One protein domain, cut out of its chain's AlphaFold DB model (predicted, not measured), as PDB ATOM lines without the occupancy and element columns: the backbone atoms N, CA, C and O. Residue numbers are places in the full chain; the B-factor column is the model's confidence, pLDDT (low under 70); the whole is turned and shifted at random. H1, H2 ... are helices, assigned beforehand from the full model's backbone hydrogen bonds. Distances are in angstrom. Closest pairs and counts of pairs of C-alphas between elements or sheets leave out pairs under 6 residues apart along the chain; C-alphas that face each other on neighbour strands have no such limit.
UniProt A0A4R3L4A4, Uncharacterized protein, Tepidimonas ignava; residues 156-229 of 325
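Overview. This is residues 156 to 229 of the 325 residues of an uncharacterized protein of Tepidimonas ignava (UniProt A0A4R3L4A4). What shape is this? It is a compact ball in which seven short helices wind in stacked turns of three: from H4 on, each helix packs on the one three before it, H4 on H1, H5 on H2, H6 on H3 and H7 on H4. What is it made of? The 74 printed residues hold H1 to H7 in that order and no named strand, and the class is all helix. How large is it? The radius of gyration of the C-alphas is 10.5 A, and the rounded outline spans 25 by 25 by 22 A.

Arrangement. Which helices touch between turns? H1, residues 158 to 166, and H4, residues 188 to 195, touch at a shallow tilt of 25 degrees, the same way, closest at C-alphas 162 and 193, 5.1 A. H2, residues 168 to 175, touches H5, residues 198 to 206, at a steep tilt of 46 degrees, C-alphas 171 and 200 being closest at 6.2 A. H3, residues 178 to 186, touches H6, residues 208 to 216, at a shallow tilt of 30 degrees, with C-alphas 185 and 214 closest at 6.5 A. And the last helix? H7, residues 218 to 225, touches H4 at a steep tilt of 44 degrees, closest at C-alphas 192 and 223, 4.9 A. How do successive helices meet? For instance, H1 and H2 only just touch, only at the corner, with 3 pairs of C-alphas within 8 A, the closest being 164 and 170 at 5.5 A. Are the backbones helical? In H1 to H7 every O i to N i+4 pair is within hydrogen-bond range.

Along the chain. Where does H1 begin? C-alpha 158 is at (214.526, 266.429, 161.337). Where does H7 end? C-alpha 225 is at (225.869, 269.421, 174.197). Which helices are longest? H1 and H3 measure 12.1 A, H5 12.3 A and H6 12.4 A from first to last C-alpha.

Size, cuts and confidence. Is it unbroken? The printed part has no cut, and the six links between the helices are tight. Is confidence low anywhere? No printed residue is under 70; the mean pLDDT of the printed part is 95.6.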
ATOM      1  N   ALA A 156     211.240 261.035 164.096       91.06
ATOM      2  CA  ALA A 156     212.239 260.539 163.151       91.06
ATOM      3  C   ALA A 156     212.615 261.570 162.065       91.06
ATOM      4  O   ALA A 156     213.658 261.433 161.429       91.06
ATOM      5  N   SER A 157     211.798 262.608 161.858       88.81
ATOM      6  CA  SER A 157     211.974 263.615 160.809       88.81
ATOM      7  C   SER A 157     212.590 264.904 161.355       88.81
ATOM      8  O   SER A 157     211.960 265.662 162.096       88.81
ATOM      9  N   SER A 158     213.824 265.202 160.938       90.44
ATOM     10  CA  SER A 158     214.526 266.429 161.337       90.44
ATOM     11  C   SER A 158     213.775 267.687 160.901       90.44
ATOM     12  O   SER A 158     213.624 268.612 161.693       90.44
ATOM     13  N   THR A 159     213.245 267.719 159.677       89.19
ATOM     14  CA  THR A 159     212.509 268.878 159.158       89.19
ATOM     15  C   THR A 159     211.183 269.095 159.884       89.19
ATOM     16  O   THR A 159     210.844 270.235 160.199       89.19
ATOM     17  N   ALA A 160     210.441 268.023 160.188       90.25
ATOM     18  CA  ALA A 160     209.201 268.139 160.952       90.25
ATOM     19  C   ALA A 160     209.477 268.675 162.362       90.25
ATOM     20  O   ALA A 160     208.836 269.627 162.803       90.25
ATOM     21  N   MET A 161     210.480 268.118 163.047       95.12
ATOM     22  CA  MET A 161     210.842 268.570 164.388       95.12
ATOM     23  C   MET A 161     211.435 269.976 164.412       95.12
ATOM     24  O   MET A 161     211.203 270.687 165.381       95.12
ATOM     25  N   GLN A 162     212.136 270.419 163.367       94.56
ATOM     26  CA  GLN A 162     212.565 271.818 163.241       94.56
ATOM     27  C   GLN A 162     211.365 272.768 163.169       94.56
ATOM     28  O   GLN A 162     211.357 273.787 163.856       94.56
ATOM     29  N   ALA A 163     210.333 272.420 162.392       91.81
ATOM     30  CA  ALA A 163     209.112 273.218 162.313       91.81
ATOM     31  C   ALA A 163     208.380 273.275 163.666       91.81
ATOM     32  O   ALA A 163     208.018 274.357 164.126       91.81
ATOM     33  N   VAL A 164     208.228 272.127 164.338       95.25
ATOM     34  CA  VAL A 164     207.629 272.052 165.681       95.25
ATOM     35  C   VAL A 164     208.444 272.861 166.692       95.25
ATOM     36  O   VAL A 164     207.879 273.659 167.433       95.25
ATOM     37  N   ALA A 165     209.771 272.711 166.699       96.62
ATOM     38  CA  ALA A 165     210.663 273.392 167.632       96.62
ATOM     39  C   ALA A 165     210.704 274.916 167.423       96.62
ATOM     40  O   ALA A 165     210.987 275.662 168.363       96.62
ATOM     41  N   ALA A 166     210.435 275.405 166.213       95.38
ATOM     42  CA  ALA A 166     210.350 276.834 165.929       95.38
ATOM     43  C   ALA A 166     209.033 277.473 166.415       95.38
ATOM     44  O   ALA A 166     208.974 278.692 166.575       95.38
ATOM     45  N   SER A 167     207.990 276.673 166.672       96.00
ATOM     46  CA  SER A 167     206.652 277.145 167.042       96.00
ATOM     47  C   SER A 167     206.380 276.971 168.537       96.00
ATOM     48  O   SER A 167     206.302 275.855 169.050       96.00
ATOM     49  N   SER A 168     206.175 278.082 169.250       94.75
ATOM     50  CA  SER A 168     205.822 278.059 170.677       94.75
ATOM     51  C   SER A 168     204.485 277.357 170.933       94.75
ATOM     52  O   SER A 168     204.367 276.595 171.893       94.75
ATOM     53  N   THR A 169     203.500 277.551 170.052       94.50
ATOM     54  CA  THR A 169     202.191 276.886 170.118       94.50
ATOM     55  C   THR A 169     202.323 275.376 169.931       94.50
ATOM     56  O   THR A 169     201.772 274.610 170.725       94.50
ATOM     57  N   ALA A 170     203.086 274.934 168.925       95.50
ATOM     58  CA  ALA A 170     203.295 273.509 168.681       95.50
ATOM     59  C   ALA A 170     204.073 272.854 169.829       95.50
ATOM     60  O   ALA A 170     203.703 271.776 170.295       95.50
ATOM     61  N   MET A 171     205.109 273.527 170.336       97.56
ATOM     62  CA  MET A 171     205.884 273.034 171.469       97.56
ATOM     63  C   MET A 171     205.031 272.937 172.739       97.56
ATOM     64  O   MET A 171     205.089 271.927 173.430       97.56
ATOM     65  N   SER A 172     204.181 273.931 173.019       96.12
ATOM     66  CA  SER A 172     203.249 273.889 174.154       96.12
ATOM     67  C   SER A 172     202.265 272.718 174.047       96.12
ATOM     68  O   SER A 172     202.090 271.976 175.014       96.12
ATOM     69  N   ALA A 173     201.680 272.496 172.866       94.81
ATOM     70  CA  ALA A 173     200.804 271.352 172.615       94.81
ATOM     71  C   ALA A 173     201.523 270.006 172.799       94.81
ATOM     72  O   ALA A 173     200.946 269.069 173.347       94.81
ATOM     73  N   LEU A 174     202.783 269.915 172.362       96.94
ATOM     74  CA  LEU A 174     203.587 268.705 172.494       96.94
ATOM     75  C   LEU A 174     203.965 268.421 173.953       96.94
ATOM     76  O   LEU A 174     203.853 267.279 174.390       96.94
ATOM     77  N   LEU A 175     204.374 269.440 174.717       97.12
ATOM     78  CA  LEU A 175     204.736 269.293 176.134       97.12
ATOM     79  C   LEU A 175     203.536 268.944 177.020       97.12
ATOM     80  O   LEU A 175     203.693 268.212 177.994       97.12
ATOM     81  N   ALA A 176     202.330 269.373 176.638       96.56
ATOM     82  CA  ALA A 176     201.095 268.979 177.315       96.56
ATOM     83  C   ALA A 176     200.799 267.465 177.227       96.56
ATOM     84  O   ALA A 176     199.971 266.960 177.986       96.56
ATOM     85  N   ASN A 177     201.469 266.725 176.331       96.75
ATOM     86  CA  ASN A 177     201.356 265.275 176.209       96.75
ATOM     87  C   ASN A 177     202.684 264.588 176.573       96.75
ATOM     88  O   ASN A 177     203.629 264.529 175.785       96.75
ATOM     89  N   SER A 178     202.744 264.001 177.770       95.50
ATOM     90  CA  SER A 178     203.962 263.368 178.290       95.50
ATOM     91  C   SER A 178     204.449 262.179 177.452       95.50
ATOM     92  O   SER A 178     205.657 261.980 177.330       95.50
ATOM     93  N   ALA A 179     203.553 261.406 176.831       96.44
ATOM     94  CA  ALA A 179     203.933 260.290 175.963       96.44
ATOM     95  C   ALA A 179     204.582 260.780 174.655       96.44
ATOM     96  O   ALA A 179     205.602 260.234 174.219       96.44
ATOM     97  N   ALA A 180     204.040 261.850 174.065       96.56
ATOM     98  CA  ALA A 180     204.624 262.508 172.900       96.56
ATOM     99  C   ALA A 180     206.000 263.096 173.226       96.56
ATOM    100  O   ALA A 180     206.967 262.852 172.503       96.56
ATOM    101  N   TRP A 181     206.115 263.810 174.350       98.12
ATOM    102  CA  TRP A 181     207.394 264.362 174.791       98.12
ATOM    103  C   TRP A 181     208.436 263.275 175.076       98.12
ATOM    104  O   TRP A 181     209.574 263.394 174.630       98.12
ATOM    105  N   ASN A 182     208.056 262.168 175.718       97.56
ATOM    106  CA  ASN A 182     208.964 261.036 175.926       97.56
ATOM    107  C   ASN A 182     209.449 260.429 174.598       97.56
ATOM    108  O   ASN A 182     210.615 260.051 174.491       97.56
ATOM    109  N   THR A 183     208.591 260.391 173.573       97.56
ATOM    110  CA  THR A 183     208.977 259.959 172.217       97.56
ATOM    111  C   THR A 183     210.028 260.896 171.610       97.56
ATOM    112  O   THR A 183     211.011 260.431 171.035       97.56
ATOM    113  N   VAL A 184     209.871 262.213 171.789       98.25
ATOM    114  CA  VAL A 184     210.863 263.212 171.358       98.25
ATOM    115  C   VAL A 184     212.180 263.039 172.112       98.25
ATOM    116  O   VAL A 184     213.224 262.932 171.478       98.25
ATOM    117  N   VAL A 185     212.138 262.941 173.441       97.88
ATOM    118  CA  VAL A 185     213.318 262.815 174.316       97.88
ATOM    119  C   VAL A 185     214.139 261.552 174.046       97.88
ATOM    120  O   VAL A 185     215.358 261.554 174.248       97.88
ATOM    121  N   ALA A 186     213.493 260.478 173.591       97.25
ATOM    122  CA  ALA A 186     214.154 259.241 173.194       97.25
ATOM    123  C   ALA A 186     214.808 259.321 171.800       97.25
ATOM    124  O   ALA A 186     215.719 258.543 171.513       97.25
ATOM    125  N   SER A 187     214.381 260.254 170.941       98.06
ATOM    126  CA  SER A 187     214.904 260.418 169.581       98.06
ATOM    127  C   SER A 187     216.056 261.422 169.538       98.06
ATOM    128  O   SER A 187     215.894 262.605 169.842       98.06
ATOM    129  N   SER A 188     217.227 260.974 169.078       96.75
ATOM    130  CA  SER A 188     218.379 261.854 168.848       96.75
ATOM    131  C   SER A 188     218.081 262.913 167.784       96.75
ATOM    132  O   SER A 188     218.403 264.081 167.990       96.75
ATOM    133  N   THR A 189     217.412 262.539 166.691       96.31
ATOM    134  CA  THR A 189     217.005 263.460 165.618       96.31
ATOM    135  C   THR A 189     216.076 264.555 166.138       96.31
ATOM    136  O   THR A 189     216.282 265.736 165.856       96.31
ATOM    137  N   ALA A 190     215.069 264.182 166.932       97.81
ATOM    138  CA  ALA A 190     214.113 265.139 167.473       97.81
ATOM    139  C   ALA A 190     214.769 266.069 168.497       97.81
ATOM    140  O   ALA A 190     214.602 267.287 168.426       97.81
ATOM    141  N   MET A 191     215.570 265.511 169.411       98.19
ATOM    142  CA  MET A 191     216.267 266.308 170.416       98.19
ATOM    143  C   MET A 191     217.316 267.241 169.814       98.19
ATOM    144  O   MET A 191     217.511 268.321 170.360       98.19
ATOM    145  N   GLN A 192     217.955 266.896 168.691       97.50
ATOM    146  CA  GLN A 192     218.836 267.825 167.972       97.50
ATOM    147  C   GLN A 192     218.074 269.065 167.490       97.50
ATOM    148  O   GLN A 192     218.552 270.183 167.668       97.50
ATOM    149  N   ALA A 193     216.874 268.887 166.933       96.81
ATOM    150  CA  ALA A 193     216.039 270.007 166.502       96.81
ATOM    151  C   ALA A 193     215.547 270.856 167.687       96.81
ATOM    152  O   ALA A 193     215.600 272.083 167.623       96.81
ATOM    153  N   VAL A 194     215.125 270.216 168.787       98.19
ATOM    154  CA  VAL A 194     214.729 270.912 170.025       98.19
ATOM    155  C   VAL A 194     215.900 271.712 170.593       98.19
ATOM    156  O   VAL A 194     215.758 272.899 170.862       98.19
ATOM    157  N   ALA A 195     217.068 271.089 170.728       96.56
ATOM    158  CA  ALA A 195     218.253 271.709 171.305       96.56
ATOM    159  C   ALA A 195     218.810 272.863 170.455       96.56
ATOM    160  O   ALA A 195     219.380 273.805 170.999       96.56
ATOM    161  N   ALA A 196     218.621 272.813 169.134       96.31
ATOM    162  CA  ALA A 196     218.988 273.885 168.213       96.31
ATOM    163  C   ALA A 196     217.966 275.039 168.155       96.31
ATOM    164  O   ALA A 196     218.200 276.013 167.442       96.31
ATOM    165  N   SER A 197     216.850 274.965 168.888       97.38
ATOM    166  CA  SER A 197     215.835 276.021 168.930       97.38
ATOM    167  C   SER A 197     215.756 276.662 170.312       97.38
ATOM    168  O   SER A 197     215.405 276.022 171.305       97.38
ATOM    169  N   SER A 198     216.009 277.969 170.371       95.62
ATOM    170  CA  SER A 198     215.835 278.750 171.598       95.62
ATOM    171  C   SER A 198     214.372 278.797 172.037       95.62
ATOM    172  O   SER A 198     214.099 278.696 173.231       95.62
ATOM    173  N   THR A 199     213.429 278.859 171.090       96.50
ATOM    174  CA  THR A 199     211.983 278.785 171.347       96.50
ATOM    175  C   THR A 199     211.609 277.473 172.031       96.50
ATOM    176  O   THR A 199     210.940 277.485 173.066       96.50
ATOM    177  N   ALA A 200     212.073 276.341 171.490       97.88
ATOM    178  CA  ALA A 200     211.754 275.030 172.045       97.88
ATOM    179  C   ALA A 200     212.395 274.834 173.416       97.88
ATOM    180  O   ALA A 200     211.713 274.450 174.363       97.88
ATOM    181  N   MET A 201     213.686 275.148 173.550       97.38
ATOM    182  CA  MET A 201     214.378 275.029 174.830       97.38
ATOM    183  C   MET A 201     213.769 275.942 175.897       97.38
ATOM    184  O   MET A 201     213.618 275.507 177.031       97.38
ATOM    185  N   ASN A 202     213.352 277.163 175.557       96.44
ATOM    186  CA  ASN A 202     212.655 278.046 176.494       96.44
ATOM    187  C   ASN A 202     211.331 277.421 176.978       96.44
ATOM    188  O   ASN A 202     211.087 277.350 178.182       96.44
ATOM    189  N   ALA A 203     210.520 276.870 176.069       97.00
ATOM    190  CA  ALA A 203     209.300 276.153 176.443       97.00
ATOM    191  C   ALA A 203     209.593 274.937 177.344       97.00
ATOM    192  O   ALA A 203     208.969 274.787 178.391       97.00
ATOM    193  N   VAL A 204     210.594 274.120 176.988       97.56
ATOM    194  CA  VAL A 204     211.028 272.959 177.784       97.56
ATOM    195  C   VAL A 204     211.465 273.387 179.181       97.56
ATOM    196  O   VAL A 204     211.083 272.753 180.156       97.56
ATOM    197  N   LEU A 205     212.237 274.468 179.313       95.81
ATOM    198  CA  LEU A 205     212.699 274.945 180.617       95.81
ATOM    199  C   LEU A 205     211.557 275.479 181.497       95.81
ATOM    200  O   LEU A 205     211.657 275.420 182.725       95.81
ATOM    201  N   ASN A 206     210.457 275.948 180.916       96.12
ATOM    202  CA  ASN A 206     209.287 276.385 181.678       96.12
ATOM    203  C   ASN A 206     208.361 275.238 182.112       96.12
ATOM    204  O   ASN A 206     207.527 275.443 182.992       96.12
ATOM    205  N   ASP A 207     208.552 274.023 181.593       97.12
ATOM    206  CA  ASP A 207     207.741 272.851 181.927       97.12
ATOM    207  C   ASP A 207     208.507 271.868 182.837       97.12
ATOM    208  O   ASP A 207     209.630 271.443 182.557       97.12
ATOM    209  N   SER A 208     207.930 271.520 183.991       94.81
ATOM    210  CA  SER A 208     208.590 270.653 184.978       94.81
ATOM    211  C   SER A 208     208.691 269.194 184.552       94.81
ATOM    212  O   SER A 208     209.721 268.560 184.807       94.81
ATOM    213  N   VAL A 209     207.671 268.669 183.875       95.62
ATOM    214  CA  VAL A 209     207.679 267.306 183.336       95.62
ATOM    215  C   VAL A 209     208.713 267.225 182.220       95.62
ATOM    216  O   VAL A 209     209.515 266.287 182.182       95.62
ATOM    217  N   ALA A 210     208.767 268.256 181.373       97.25
ATOM    218  CA  ALA A 210     209.682 268.299 180.252       97.25
ATOM    219  C   ALA A 210     211.146 268.275 180.698       97.25
ATOM    220  O   ALA A 210     211.936 267.443 180.237       97.25
ATOM    221  N   ARG A 211     211.489 269.134 181.668       96.00
ATOM    222  CA  ARG A 211     212.811 269.143 182.309       96.00
ATOM    223  C   ARG A 211     213.135 267.824 182.984       96.00
ATOM    224  O   ARG A 211     214.268 267.371 182.876       96.00
ATOM    225  N   GLY A 212     212.172 267.212 183.674       94.94
ATOM    226  CA  GLY A 212     212.362 265.918 184.324       94.94
ATOM    227  C   GLY A 212     212.739 264.810 183.337       94.94
ATOM    228  O   GLY A 212     213.629 264.012 183.622       94.94
ATOM    229  N   ALA A 213     212.121 264.789 182.157       96.38
ATOM    230  CA  ALA A 213     212.462 263.829 181.109       96.38
ATOM    231  C   ALA A 213     213.802 264.157 180.422       96.38
ATOM    232  O   ALA A 213     214.606 263.252 180.206       96.38
ATOM    233  N   LEU A 214     214.093 265.438 180.156       95.62
ATOM    234  CA  LEU A 214     215.394 265.880 179.630       95.62
ATOM    235  C   LEU A 214     216.530 265.488 180.578       95.62
ATOM    236  O   LEU A 214     217.533 264.927 180.150       95.62
ATOM    237  N   TRP A 215     216.327 265.725 181.874       94.19
ATOM    238  CA  TRP A 215     217.222 265.305 182.945       94.19
ATOM    239  C   TRP A 215     217.512 263.811 182.894       94.19
ATOM    240  O   TRP A 215     218.645 263.403 183.077       94.19
ATOM    241  N   ALA A 216     216.501 262.977 182.669       93.94
ATOM    242  CA  ALA A 216     216.655 261.528 182.711       93.94
ATOM    243  C   ALA A 216     217.313 260.927 181.452       93.94
ATOM    244  O   ALA A 216     217.679 259.752 181.478       93.94
ATOM    245  N   SER A 217     217.479 261.693 180.368       95.69
ATOM    246  CA  SER A 217     217.849 261.168 179.046       95.69
ATOM    247  C   SER A 217     219.264 261.554 178.622       95.69
ATOM    248  O   SER A 217     219.554 262.713 178.329       95.69
ATOM    249  N   SER A 218     220.144 260.557 178.493       94.69
ATOM    250  CA  SER A 218     221.489 260.735 177.925       94.69
ATOM    251  C   SER A 218     221.441 261.263 176.486       94.69
ATOM    252  O   SER A 218     222.234 262.129 176.119       94.69
ATOM    253  N   THR A 219     220.470 260.802 175.693       96.19
ATOM    254  CA  THR A 219     220.215 261.266 174.322       96.19
ATOM    255  C   THR A 219     219.912 262.762 174.281       96.19
ATOM    256  O   THR A 219     220.488 263.489 173.471       96.19
ATOM    257  N   ALA A 220     219.045 263.242 175.177       96.56
ATOM    258  CA  ALA A 220     218.686 264.654 175.252       96.56
ATOM    259  C   ALA A 220     219.879 265.520 175.675       96.56
ATOM    260  O   ALA A 220     220.164 266.534 175.037       96.56
ATOM    261  N   LEU A 221     220.625 265.098 176.700       95.19
ATOM    262  CA  LEU A 221     221.815 265.819 177.156       95.19
ATOM    263  C   LEU A 221     222.898 265.894 176.073       95.19
ATOM    264  O   LEU A 221     223.495 266.955 175.875       95.19
ATOM    265  N   ALA A 222     223.111 264.809 175.324       95.62
ATOM    266  CA  ALA A 222     224.035 264.790 174.195       95.62
ATOM    267  C   ALA A 222     223.595 265.739 173.069       95.62
ATOM    268  O   ALA A 222     224.432 266.414 172.473       95.62
ATOM    269  N   ALA A 223     222.294 265.841 172.783       96.19
ATOM    270  CA  ALA A 223     221.794 266.773 171.776       96.19
ATOM    271  C   ALA A 223     222.044 268.240 172.166       96.19
ATOM    272  O   ALA A 223     222.510 269.017 171.338       96.19
ATOM    273  N   ILE A 224     221.820 268.604 173.433       94.69
ATOM    274  CA  ILE A 224     222.082 269.965 173.940       94.69
ATOM    275  C   ILE A 224     223.580 270.257 173.960       94.69
ATOM    276  O   ILE A 224     223.988 271.369 173.639       94.69
ATOM    277  N   GLN A 225     224.416 269.262 174.273       93.88
ATOM    278  CA  GLN A 225     225.869 269.421 174.197       93.88
ATOM    279  C   GLN A 225     226.336 269.787 172.783       93.88
ATOM    280  O   GLN A 225     227.282 270.557 172.634       93.88
ATOM    281  N   ASN A 226     225.669 269.247 171.765       94.31
ATOM    282  CA  ASN A 226     225.979 269.480 170.358       94.31
ATOM    283  C   ASN A 226     225.183 270.647 169.745       94.31
ATOM    284  O   ASN A 226     225.269 270.877 168.539       94.31
ATOM    285  N   ALA A 227     224.402 271.379 170.544       93.12
ATOM    286  CA  ALA A 227     223.627 272.510 170.057       93.12
ATOM    287  C   ALA A 227     224.529 273.700 169.680       93.12
ATOM    288  O   ALA A 227     225.576 273.909 170.305       93.12
ATOM    289  N   PRO A 228     224.121 274.535 168.705       91.31
ATOM    290  CA  PRO A 228     224.853 275.749 168.368       91.31
ATOM    291  C   PRO A 228     225.027 276.661 169.589       91.31
ATOM    292  O   PRO A 228     224.058 276.965 170.290       91.31
ATOM    293  N   ALA A 229     226.246 277.167 169.803       88.88
ATOM    294  CA  ALA A 229     226.550 278.049 170.933       88.88
ATOM    295  C   ALA A 229     225.636 279.288 170.978       88.88
ATOM    296  O   ALA A 229     225.212 279.681 172.053       88.88
TER     297      ALA A 229